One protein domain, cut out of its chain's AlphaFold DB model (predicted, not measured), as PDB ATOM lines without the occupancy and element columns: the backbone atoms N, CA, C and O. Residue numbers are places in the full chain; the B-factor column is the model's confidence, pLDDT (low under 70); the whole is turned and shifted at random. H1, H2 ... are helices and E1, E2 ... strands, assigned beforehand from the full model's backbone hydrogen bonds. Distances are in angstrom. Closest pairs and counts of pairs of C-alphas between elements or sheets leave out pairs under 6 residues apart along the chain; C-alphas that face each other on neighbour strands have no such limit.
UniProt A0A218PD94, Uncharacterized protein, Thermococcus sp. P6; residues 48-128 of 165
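AT A GLANCE: This is residues 48 to 128 of the 165 residues of an uncharacterized protein of Thermococcus sp. P6 (UniProt A0A218PD94). A helical hairpin, H1 and H2, lies over a small strand hairpin, E1 and E2, with H2 near E1 and the short H3 at the beginning of H2. Residues 116 to 117, after H2, pair with E1, and the long unnamed stretch 62 to 75 leads from E2 to H1. The printed part has 81 residues, with named elements in the order E1, E2, H1, H2, H3; the sheet, E1 - E2, is antiparallel and the class is mixed, helices and strands. The whole is compact, with a radius of gyration of the C-alphas of 12.0 A, and rounded, spanning 32 by 25 by 21 A.

HOW THE PARTS SIT: E1, residues 48 to 52, and E2, residues 57 to 61, form an antiparallel hairpin at 151 degrees; N 49 and O 60 are 2.8 A apart, within hydrogen-bond range, as are N 58 and O 51, also at 2.8 A. On E1, residues 50 to 51 pair antiparallel with residues 116 to 117. H1, residues 76 to 90, and H2, residues 97 to 111, touch as a helical hairpin, at a shallow tilt of 21 degrees, opposite ways; their closest C-alphas, of His 85 and Leu 107, are 6.8 A apart. E1 and H2 are near each other, while E1 and H1 are apart. H3, residues 119 to 122, touches H2 at residues 97 to 101 alone; the closest C-alphas, of Val 97 and Tyr 121, are 6.3 A apart. In H1 and H2 every O i to N i+4 pair is within hydrogen-bond range; H3 is too short for such a pair.

IN THESE COORDINATES: E1 begins at C-alpha 48, (-48.949, 36.151, -23.472), and E1 and E2 each measure 13.4 A. H1 measures 20.6 A and H2 21.1 A. H3 measures 5.1 A and ends at C-alpha 122, (-60.087, 38.203, -27.462).

THE WHOLE: The C-alphas of Asp 75 and Asn 128, the two farthest apart, are 33.3 A apart. The printed part has no cut. The link from E2 to H1 is long, with 14 residues. Residues 65 to 69 and 90 to 93 have pLDDT under 70.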
ATOM      1  N   TYR A  48     -49.150  37.538 -23.052       91.56
ATOM      2  CA  TYR A  48     -48.949  36.151 -23.472       91.56
ATOM      3  C   TYR A  48     -49.391  35.919 -24.913       91.56
ATOM      4  O   TYR A  48     -50.501  36.270 -25.304       91.56
ATOM      5  N   VAL A  49     -48.532  35.246 -25.674       91.12
ATOM      6  CA  VAL A  49     -48.751  34.841 -27.063       91.12
ATOM      7  C   VAL A  49     -48.583  33.326 -27.162       91.12
ATOM      8  O   VAL A  49     -47.601  32.759 -26.681       91.12
ATOM      9  N   GLY A  50     -49.549  32.658 -27.781       91.94
ATOM     10  CA  GLY A  50     -49.477  31.244 -28.123       91.94
ATOM     11  C   GLY A  50     -48.836  31.040 -29.492       91.94
ATOM     12  O   GLY A  50     -49.100  31.792 -30.419       91.94
ATOM     13  N   VAL A  51     -48.031  29.998 -29.647       91.81
ATOM     14  CA  VAL A  51     -47.469  29.564 -30.928       91.81
ATOM     15  C   VAL A  51     -47.766  28.086 -31.106       91.81
ATOM     16  O   VAL A  51     -47.430  27.281 -30.237       91.81
ATOM     17  N   ARG A  52     -48.372  27.715 -32.232       93.19
ATOM     18  CA  ARG A  52     -48.535  26.322 -32.642       93.19
ATOM     19  C   ARG A  52     -47.287  25.831 -33.354       93.19
ATOM     20  O   ARG A  52     -46.859  26.416 -34.339       93.19
ATOM     21  N   ASP A  53     -46.758  24.717 -32.879       92.19
ATOM     22  CA  ASP A  53     -45.760  23.915 -33.572       92.19
ATOM     23  C   ASP A  53     -46.282  22.487 -33.799       92.19
ATOM     24  O   ASP A  53     -47.479  22.207 -33.658       92.19
ATOM     25  N   ARG A  54     -45.393  21.568 -34.184       89.88
ATOM     26  CA  ARG A  54     -45.755  20.165 -34.439       89.88
ATOM     27  C   ARG A  54     -46.198  19.397 -33.188       89.88
ATOM     28  O   ARG A  54     -46.852  18.365 -33.330       89.88
ATOM     29  N   GLU A  55     -45.855  19.865 -31.990       89.94
ATOM     30  CA  GLU A  55     -46.182  19.209 -30.719       89.94
ATOM     31  C   GLU A  55     -47.465  19.765 -30.084       89.94
ATOM     32  O   GLU A  55     -48.107  19.080 -29.285       89.94
ATOM     33  N   GLY A  56     -47.868  20.984 -30.445       90.88
ATOM     34  CA  GLY A  56     -49.088  21.618 -29.958       90.88
ATOM     35  C   GLY A  56     -48.956  23.132 -29.875       90.88
ATOM     36  O   GLY A  56     -48.200  23.738 -30.623       90.88
ATOM     37  N   VAL A  57     -49.711  23.759 -28.970       90.31
ATOM     38  CA  VAL A  57     -49.606  25.201 -28.701       90.31
ATOM     39  C   VAL A  57     -48.725  25.422 -27.477       90.31
ATOM     40  O   VAL A  57     -48.995  24.879 -26.406       90.31
ATOM     41  N   LYS A  58     -47.687  26.240 -27.634       90.06
ATOM     42  CA  LYS A  58     -46.769  26.676 -26.577       90.06
ATOM     43  C   LYS A  58     -47.002  28.157 -26.304       90.06
ATOM     44  O   LYS A  58     -47.175  28.928 -27.239       90.06
ATOM     45  N   VAL A  59     -47.044  28.551 -25.035       88.31
ATOM     46  CA  VAL A  59     -47.334  29.933 -24.628       88.31
ATOM     47  C   VAL A  59     -46.045  30.616 -24.196       88.31
ATOM     48  O   VAL A  59     -45.262  30.046 -23.437       88.31
ATOM     49  N   PHE A  60     -45.840  31.836 -24.678       87.19
ATOM     50  CA  PHE A  60     -44.671  32.654 -24.401       87.19
ATOM     51  C   PHE A  60     -45.094  34.045 -23.967       87.19
ATOM     52  O   PHE A  60     -46.109  34.573 -24.415       87.19
ATOM     53  N   ARG A  61     -44.271  34.656 -23.125       85.31
ATOM     54  CA  ARG A  61     -44.403  36.058 -22.767       85.31
ATOM     55  C   ARG A  61     -43.686  36.935 -23.790       85.31
ATOM     56  O   ARG A  61     -42.562  36.613 -24.195       85.31
ATOM     57  N   VAL A  62     -44.293  38.056 -24.175       82.88
ATOM     58  CA  VAL A  62     -43.627  39.056 -25.019       82.88
ATOM     59  C   VAL A  62     -42.312  39.498 -24.366       82.88
ATOM     60  O   VAL A  62     -42.255  39.800 -23.180       82.88
ATOM     61  N   GLY A  63     -41.221  39.472 -25.139       74.94
ATOM     62  CA  GLY A  63     -39.865  39.781 -24.666       74.94
ATOM     63  C   GLY A  63     -39.021  38.576 -24.218       74.94
ATOM     64  O   GLY A  63     -37.793  38.687 -24.192       74.94
ATOM     65  N   GLU A  64     -39.616  37.402 -23.961       74.25
ATOM     66  CA  GLU A  64     -38.883  36.164 -23.611       74.25
ATOM     67  C   GLU A  64     -38.515  35.286 -24.826       74.25
ATOM     68  O   GLU A  64     -38.016  34.165 -24.689       74.25
ATOM     69  N   PHE A  65     -38.710  35.802 -26.039       66.50
ATOM     70  CA  PHE A  65     -38.601  35.046 -27.289       66.50
ATOM     71  C   PHE A  65     -37.185  34.584 -27.671       66.50
ATOM     72  O   PHE A  65     -37.036  33.706 -28.518       66.50
ATOM     73  N   SER A  66     -36.134  35.029 -26.977       62.34
ATOM     74  CA  SER A  66     -34.803  34.412 -27.110       62.34
ATOM     75  C   SER A  66     -34.780  32.927 -26.713       62.34
ATOM     76  O   SER A  66     -33.819  32.224 -27.020       62.34
ATOM     77  N   ARG A  67     -35.834  32.434 -26.046       61.97
ATOM     78  CA  ARG A  67     -36.045  31.019 -25.711       61.97
ATOM     79  C   ARG A  67     -36.742  30.212 -26.820       61.97
ATOM     80  O   ARG A  67     -36.903  29.006 -26.643       61.97
ATOM     81  N   LEU A  68     -37.164  30.818 -27.941       67.12
ATOM     82  CA  LEU A  68     -37.867  30.097 -29.018       67.12
ATOM     83  C   LEU A  68     -36.992  29.033 -29.681       67.12
ATOM     84  O   LEU A  68     -37.440  27.898 -29.875       67.12
ATOM     85  N   ARG A  69     -35.737  29.382 -30.001       66.69
ATOM     86  CA  ARG A  69     -34.775  28.443 -30.593       66.69
ATOM     87  C   ARG A  69     -34.502  27.301 -29.620       66.69
ATOM     88  O   ARG A  69     -33.882  27.489 -28.576       66.69
ATOM     89  N   GLY A  70     -34.950  26.105 -29.995       73.19
ATOM     90  CA  GLY A  70     -34.829  24.885 -29.196       73.19
ATOM     91  C   GLY A  70     -36.072  24.532 -28.377       73.19
ATOM     92  O   GLY A  70     -36.131  23.418 -27.865       73.19
ATOM     93  N   THR A  71     -37.062  25.428 -28.294       81.94
ATOM     94  CA  THR A  71     -38.356  25.144 -27.651       81.94
ATOM     95  C   THR A  71     -39.440  24.824 -28.673       81.94
ATOM     96  O   THR A  71     -40.290  23.992 -28.380       81.94
ATOM     97  N   LEU A  72     -39.424  25.448 -29.856       85.56
ATOM     98  CA  LEU A  72     -40.397  25.191 -30.925       85.56
ATOM     99  C   LEU A  72     -39.873  24.177 -31.949       85.56
ATOM    100  O   LEU A  72     -38.754  24.322 -32.446       85.56
ATOM    101  N   ASP A  73     -40.699  23.190 -32.301       90.19
ATOM    102  CA  ASP A  73     -40.445  22.263 -33.415       90.19
ATOM    103  C   ASP A  73     -40.970  22.856 -34.732       90.19
ATOM    104  O   ASP A  73     -42.001  22.441 -35.271       90.19
ATOM    105  N   LEU A  74     -40.258  23.876 -35.217       88.25
ATOM    106  CA  LEU A  74     -40.527  24.596 -36.461       88.25
ATOM    107  C   LEU A  74     -39.300  24.565 -37.374       88.25
ATOM    108  O   LEU A  74     -38.175  24.311 -36.936       88.25
ATOM    109  N   ASP A  75     -39.511  24.790 -38.668       90.31
ATOM    110  CA  ASP A  75     -38.398  24.923 -39.598       90.31
ATOM    111  C   ASP A  75     -37.612  26.234 -39.358       90.31
ATOM    112  O   ASP A  75     -38.139  27.196 -38.792       90.31
ATOM    113  N   PRO A  76     -36.328  26.285 -39.757       88.38
ATOM    114  CA  PRO A  76     -35.486  27.451 -39.507       88.38
ATOM    115  C   PRO A  76     -35.976  28.757 -40.147       88.38
ATOM    116  O   PRO A  76     -35.692  29.815 -39.598       88.38
ATOM    117  N   GLU A  77     -36.675  28.693 -41.284       88.94
ATOM    118  CA  GLU A  77     -37.155  29.877 -42.010       88.94
ATOM    119  C   GLU A  77     -38.318  30.524 -41.252       88.94
ATOM    120  O   GLU A  77     -38.282  31.723 -40.968       88.94
ATOM    121  N   THR A  78     -39.276  29.712 -40.801       90.19
ATOM    122  CA  THR A  78     -40.356  30.130 -39.898       90.19
ATOM    123  C   THR A  78     -39.802  30.762 -38.621       90.19
ATOM    124  O   THR A  78     -40.234  31.843 -38.218       90.19
ATOM    125  N   LEU A  79     -38.798  30.134 -37.998       88.81
ATOM    126  CA  LEU A  79     -38.157  30.680 -36.797       88.81
ATOM    127  C   LEU A  79     -37.497  32.040 -37.054       88.81
ATOM    128  O   LEU A  79     -37.588  32.919 -36.201       88.81
ATOM    129  N   GLU A  80     -36.857  32.231 -38.208       87.81
ATOM    130  CA  GLU A  80     -36.212  33.497 -38.574       87.81
ATOM    131  C   GLU A  80     -37.233  34.629 -38.779       87.81
ATOM    132  O   GLU A  80     -37.021  35.743 -38.293       87.81
ATOM    133  N   VAL A  81     -38.363  34.346 -39.441       90.00
ATOM    134  CA  VAL A  81     -39.467  35.311 -39.594       90.00
ATOM    135  C   VAL A  81     -40.017  35.706 -38.226       90.00
ATOM    136  O   VAL A  81     -40.114  36.895 -37.919       90.00
ATOM    137  N   MET A  82     -40.320  34.718 -37.380       88.19
ATOM    138  CA  MET A  82     -40.822  34.948 -36.029       88.19
ATOM    139  C   MET A  82     -39.861  35.808 -35.207       88.19
ATOM    140  O   MET A  82     -40.274  36.822 -34.647       88.19
ATOM    141  N   GLU A  83     -38.577  35.453 -35.158       85.19
ATOM    142  CA  GLU A  83     -37.573  36.195 -34.388       85.19
ATOM    143  C   GLU A  83     -37.495  37.667 -34.779       85.19
ATOM    144  O   GLU A  83     -37.446  38.519 -33.895       85.19
ATOM    145  N   ARG A  84     -37.551  37.980 -36.077       86.38
ATOM    146  CA  ARG A  84     -37.517  39.367 -36.544       86.38
ATOM    147  C   ARG A  84     -38.691  40.182 -35.996       86.38
ATOM    148  O   ARG A  84     -38.472  41.259 -35.450       86.38
ATOM    149  N   HIS A  85     -39.914  39.662 -36.098       86.12
ATOM    150  CA  HIS A  85     -41.114  40.329 -35.571       86.12
ATOM    151  C   HIS A  85     -41.082  40.454 -34.042       86.12
ATOM    152  O   HIS A  85     -41.467  41.477 -33.476       86.12
ATOM    153  N   PHE A  86     -40.580  39.435 -33.345       80.50
ATOM    154  CA  PHE A  86     -40.479  39.467 -31.886       80.50
ATOM    155  C   PHE A  86     -39.387  40.418 -31.373       80.50
ATOM    156  O   PHE A  86     -39.584  41.070 -30.342       80.50
ATOM    157  N   ASP A  87     -38.268  40.549 -32.083       79.69
ATOM    158  CA  ASP A  87     -37.218  41.521 -31.761       79.69
ATOM    159  C   ASP A  87     -37.714  42.967 -31.919       79.69
ATOM    160  O   ASP A  87     -37.358  43.829 -31.109       79.69
ATOM    161  N   GLU A  88     -38.595  43.233 -32.889       79.06
ATOM    162  CA  GLU A  88     -39.258  44.537 -33.029       79.06
ATOM    163  C   GLU A  88     -40.110  44.887 -31.796       79.06
ATOM    164  O   GLU A  88     -40.112  46.042 -31.358       79.06
ATOM    165  N   MET A  89     -40.768  43.901 -31.172       76.62
ATOM    166  CA  MET A  89     -41.513  44.114 -29.923       76.62
ATOM    167  C   MET A  89     -40.603  44.407 -28.736       76.62
ATOM    168  O   MET A  89     -40.888  45.297 -27.937       76.62
ATOM    169  N   LYS A  90     -39.480  43.696 -28.622       69.06
ATOM    170  CA  LYS A  90     -38.547  43.867 -27.501       69.06
ATOM    171  C   LYS A  90     -37.969  45.287 -27.411       69.06
ATOM    172  O   LYS A  90     -37.531  45.699 -26.342       69.06
ATOM    173  N   GLY A  91     -37.971  46.035 -28.514       61.84
ATOM    174  CA  GLY A  91     -37.523  47.427 -28.563       61.84
ATOM    175  C   GLY A  91     -38.539  48.471 -28.080       61.84
ATOM    176  O   GLY A  91     -38.210  49.659 -28.111       61.84
ATOM    177  N   ARG A  92     -39.759  48.081 -27.675       68.62
ATOM    178  CA  ARG A  92     -40.862  49.004 -27.359       68.62
ATOM    179  C   ARG A  92     -41.372  48.839 -25.921       68.62
ATOM    180  O   ARG A  92     -42.083  47.892 -25.607       68.62
ATOM    181  N   ASP A  93     -41.091  49.822 -25.066       66.88
ATOM    182  CA  ASP A  93     -41.570  49.865 -23.667       66.88
ATOM    183  C   ASP A  93     -43.056  50.283 -23.537       66.88
ATOM    184  O   ASP A  93     -43.692  50.163 -22.478       66.88
ATOM    185  N   ASP A  94     -43.628  50.812 -24.620       73.38
ATOM    186  CA  ASP A  94     -44.977  51.372 -24.695       73.38
ATOM    187  C   ASP A  94     -46.025  50.399 -25.253       73.38
ATOM    188  O   ASP A  94     -47.168  50.809 -25.440       73.38
ATOM    189  N   LEU A  95     -45.667  49.126 -25.468       80.88
ATOM    190  CA  LEU A  95     -46.568  48.130 -26.047       80.88
ATOM    191  C   LEU A  95     -47.896  48.040 -25.288       80.88
ATOM    192  O   LEU A  95     -47.941  47.819 -24.073       80.88
ATOM    193  N   GLY A  96     -48.986  48.216 -26.033       85.88
ATOM    194  CA  GLY A  96     -50.337  47.889 -25.606       85.88
ATOM    195  C   GLY A  96     -50.830  46.582 -26.225       85.88
ATOM    196  O   GLY A  96     -50.236  46.038 -27.154       85.88
ATOM    197  N   VAL A  97     -51.980  46.113 -25.746       89.69
ATOM    198  CA  VAL A  97     -52.649  44.909 -26.266       89.69
ATOM    199  C   VAL A  97     -52.981  45.021 -27.761       89.69
ATOM    200  O   VAL A  97     -52.817  44.065 -28.508       89.69
ATOM    201  N   GLU A  98     -53.354  46.211 -28.243       89.69
ATOM    202  CA  GLU A  98     -53.605  46.449 -29.672       89.69
ATOM    203  C   GLU A  98     -52.333  46.361 -30.527       89.69
ATOM    204  O   GLU A  98     -52.402  45.960 -31.686       89.69
ATOM    205  N   ASP A  99     -51.175  46.750 -29.987       89.56
ATOM    206  CA  ASP A  99     -49.906  46.636 -30.707       89.56
ATOM    207  C   ASP A  99     -49.503  45.172 -30.876       89.56
ATOM    208  O   ASP A  99     -49.090  44.782 -31.966       89.56
ATOM    209  N   ILE A 100     -49.673  44.367 -29.821       90.31
ATOM    210  CA  ILE A 100     -49.390  42.927 -29.855       90.31
ATOM    211  C   ILE A 100     -50.338  42.229 -30.835       90.31
ATOM    212  O   ILE A 100     -49.872  41.469 -31.678       90.31
ATOM    213  N   ALA A 101     -51.640  42.536 -30.784       92.00
ATOM    214  CA  ALA A 101     -52.628  41.971 -31.704       92.00
ATOM    215  C   ALA A 101     -52.271  42.255 -33.171       92.00
ATOM    216  O   ALA A 101     -52.146  41.330 -33.968       92.00
ATOM    217  N   ARG A 102     -51.993  43.525 -33.504       90.81
ATOM    218  CA  ARG A 102     -51.582  43.916 -34.863       90.81
ATOM    219  C   ARG A 102     -50.328  43.189 -35.333       90.81
ATOM    220  O   ARG A 102     -50.216  42.866 -36.510       90.81
ATOM    221  N   LEU A 103     -49.364  42.980 -34.446       89.00
ATOM    222  CA  LEU A 103     -48.121  42.310 -34.807       89.00
ATOM    223  C   LEU A 103     -48.322  40.808 -35.016       89.00
ATOM    224  O   LEU A 103     -47.739  40.250 -35.939       89.00
ATOM    225  N   VAL A 104     -49.169  40.166 -34.212       91.75
ATOM    226  CA  VAL A 104     -49.550  38.762 -34.423       91.75
ATOM    227  C   VAL A 104     -50.275  38.583 -35.758       91.75
ATOM    228  O   VAL A 104     -49.960  37.634 -36.478       91.75
ATOM    229  N   ASP A 105     -51.154  39.513 -36.136       93.81
ATOM    230  CA  ASP A 105     -51.800  39.507 -37.456       93.81
ATOM    231  C   ASP A 105     -50.760  39.594 -38.584       93.81
ATOM    232  O   ASP A 105     -50.729  38.734 -39.463       93.81
ATOM    233  N   LEU A 106     -49.852  40.577 -38.526       92.62
ATOM    234  CA  LEU A 106     -48.781  40.749 -39.520       92.62
ATOM    235  C   LEU A 106     -47.850  39.532 -39.604       92.62
ATOM    236  O   LEU A 106     -47.409  39.158 -40.690       92.62
ATOM    237  N   LEU A 107     -47.551  38.914 -38.462       91.94
ATOM    238  CA  LEU A 107     -46.709  37.730 -38.394       91.94
ATOM    239  C   LEU A 107     -47.386  36.535 -39.076       91.94
ATOM    240  O   LEU A 107     -46.765  35.891 -39.916       91.94
ATOM    241  N   ASN A 108     -48.658  36.266 -38.777       94.31
ATOM    242  CA  ASN A 108     -49.411  35.203 -39.450       94.31
ATOM    243  C   ASN A 108     -49.585  35.481 -40.953       94.31
ATOM    244  O   ASN A 108     -49.510  34.556 -41.764       94.31
ATOM    245  N   GLU A 109     -49.786  36.743 -41.348       94.38
ATOM    246  CA  GLU A 109     -49.835  37.141 -42.761       94.38
ATOM    247  C   GLU A 109     -48.524  36.825 -43.489       94.38
ATOM    248  O   GLU A 109     -48.554  36.302 -44.606       94.38
ATOM    249  N   GLU A 110     -47.376  37.109 -42.871       93.88
ATOM    250  CA  GLU A 110     -46.071  36.837 -43.474       93.88
ATOM    251  C   GLU A 110     -45.730  35.343 -43.505       93.88
ATOM    252  O   GLU A 110     -45.167  34.859 -44.488       93.88
ATOM    253  N   LEU A 111     -46.107  34.604 -42.462       92.38
ATOM    254  CA  LEU A 111     -45.959  33.150 -42.411       92.38
ATOM    255  C   LEU A 111     -46.887  32.441 -43.412       92.38
ATOM    256  O   LEU A 111     -46.618  31.317 -43.830       92.38
ATOM    257  N   GLY A 112     -47.973  33.099 -43.829       92.81
ATOM    258  CA  GLY A 112     -48.977  32.532 -44.728       92.81
ATOM    259  C   GLY A 112     -49.860  31.468 -44.066       92.81
ATOM    260  O   GLY A 112     -50.643  30.808 -44.756       92.81
ATOM    261  N   GLU A 113     -49.757  31.308 -42.747       92.19
ATOM    262  CA  GLU A 113     -50.555  30.396 -41.936       92.19
ATOM    263  C   GLU A 113     -50.860  30.985 -40.551       92.19
ATOM    264  O   GLU A 113     -50.066  31.717 -39.969       92.19
ATOM    265  N   GLU A 114     -52.035  30.652 -40.014       91.06
ATOM    266  CA  GLU A 114     -52.480  31.107 -38.695       91.06
ATOM    267  C   GLU A 114     -51.937  30.172 -37.602       91.06
ATOM    268  O   GLU A 114     -52.587  29.196 -37.200       91.06
ATOM    269  N   MET A 115     -50.717  30.450 -37.143       92.19
ATOM    270  CA  MET A 115     -50.009  29.637 -36.146       92.19
ATOM    271  C   MET A 115     -49.683  30.383 -34.851       92.19
ATOM    272  O   MET A 115     -49.369  29.745 -33.847       92.19
ATOM    273  N   VAL A 116     -49.770  31.711 -34.847       92.06
ATOM    274  CA  VAL A 116     -49.549  32.552 -33.669       92.06
ATOM    275  C   VAL A 116     -50.893  33.084 -33.173       92.06
ATOM    276  O   VAL A 116     -51.679  33.601 -33.957       92.06
ATOM    277  N   TYR A 117     -51.163  32.956 -31.876       93.12
ATOM    278  CA  TYR A 117     -52.443  33.303 -31.252       93.12
ATOM    279  C   TYR A 117     -52.246  34.313 -30.132       93.12
ATOM    280  O   TYR A 117     -51.337  34.174 -29.312       93.12
ATOM    281  N   TYR A 118     -53.147  35.285 -30.046       93.19
ATOM    282  CA  TYR A 118     -53.133  36.297 -28.998       93.19
ATOM    283  C   TYR A 118     -54.481  36.379 -28.275       93.19
ATOM    284  O   TYR A 118     -55.210  37.364 -28.345       93.19
ATOM    285  N   GLU A 119     -54.775  35.319 -27.523       88.81
ATOM    286  CA  GLU A 119     -56.028  35.141 -26.770       88.81
ATOM    287  C   GLU A 119     -56.299  36.268 -25.763       88.81
ATOM    288  O   GLU A 119     -57.446  36.547 -25.428       88.81
ATOM    289  N   ALA A 120     -55.259  36.942 -25.261       87.94
ATOM    290  CA  ALA A 120     -55.427  38.063 -24.342       87.94
ATOM    291  C   ALA A 120     -56.282  39.191 -24.952       87.94
ATOM    292  O   ALA A 120     -57.082  39.795 -24.235       87.94
ATOM    293  N   TYR A 121     -56.168  39.440 -26.261       87.25
ATOM    294  CA  TYR A 121     -56.999  40.427 -26.954       87.25
ATOM    295  C   TYR A 121     -58.467  40.009 -26.994       87.25
ATOM    296  O   TYR A 121     -59.346  40.788 -26.622       87.25
ATOM    297  N   ASP A 122     -58.732  38.755 -27.364       86.88
ATOM    298  CA  ASP A 122     -60.087  38.203 -27.462       86.88
ATOM    299  C   ASP A 122     -60.777  38.100 -26.094       86.88
ATOM    300  O   ASP A 122     -61.992  38.276 -25.972       86.88
ATOM    301  N   LEU A 123     -59.991  37.881 -25.037       86.62
ATOM    302  CA  LEU A 123     -60.441  37.905 -23.644       86.62
ATOM    303  C   LEU A 123     -60.695  39.328 -23.113       86.62
ATOM    304  O   LEU A 123     -61.163  39.479 -21.980       86.62
ATOM    305  N   GLY A 124     -60.412  40.365 -23.906       88.56
ATOM    306  CA  GLY A 124     -60.591  41.764 -23.528       88.56
ATOM    307  C   GLY A 124     -59.622  42.216 -22.436       88.56
ATOM    308  O   GLY A 124     -59.978  43.068 -21.617       88.56
ATOM    309  N   LEU A 125     -58.429  41.617 -22.378       91.94
ATOM    310  CA  LEU A 125     -57.385  42.052 -21.460       91.94
ATOM    311  C   LEU A 125     -56.857  43.426 -21.871       91.94
ATOM    312  O   LEU A 125     -56.770  43.778 -23.043       91.94
ATOM    313  N   GLU A 126     -56.491  44.208 -20.865       91.81
ATOM    314  CA  GLU A 126     -55.782  45.476 -21.007       91.81
ATOM    315  C   GLU A 126     -54.347  45.312 -20.486       91.81
ATOM    316  O   GLU A 126     -54.014  44.316 -19.836       91.81
ATOM    317  N   ARG A 127     -53.488  46.311 -20.709       89.38
ATOM    318  CA  ARG A 127     -52.158  46.330 -20.090       89.38
ATOM    319  C   ARG A 127     -52.283  46.216 -18.565       89.38
ATOM    320  O   ARG A 127     -53.145  46.856 -17.961       89.38
ATOM    321  N   ASN A 128     -51.406  45.426 -17.957       90.62
ATOM    322  CA  ASN A 128     -51.408  45.110 -16.526       90.62
ATOM    323  C   ASN A 128     -52.668  44.365 -16.053       90.62
ATOM    324  O   ASN A 128     -53.192  44.607 -14.959       90.62
TER     325      ASN A 128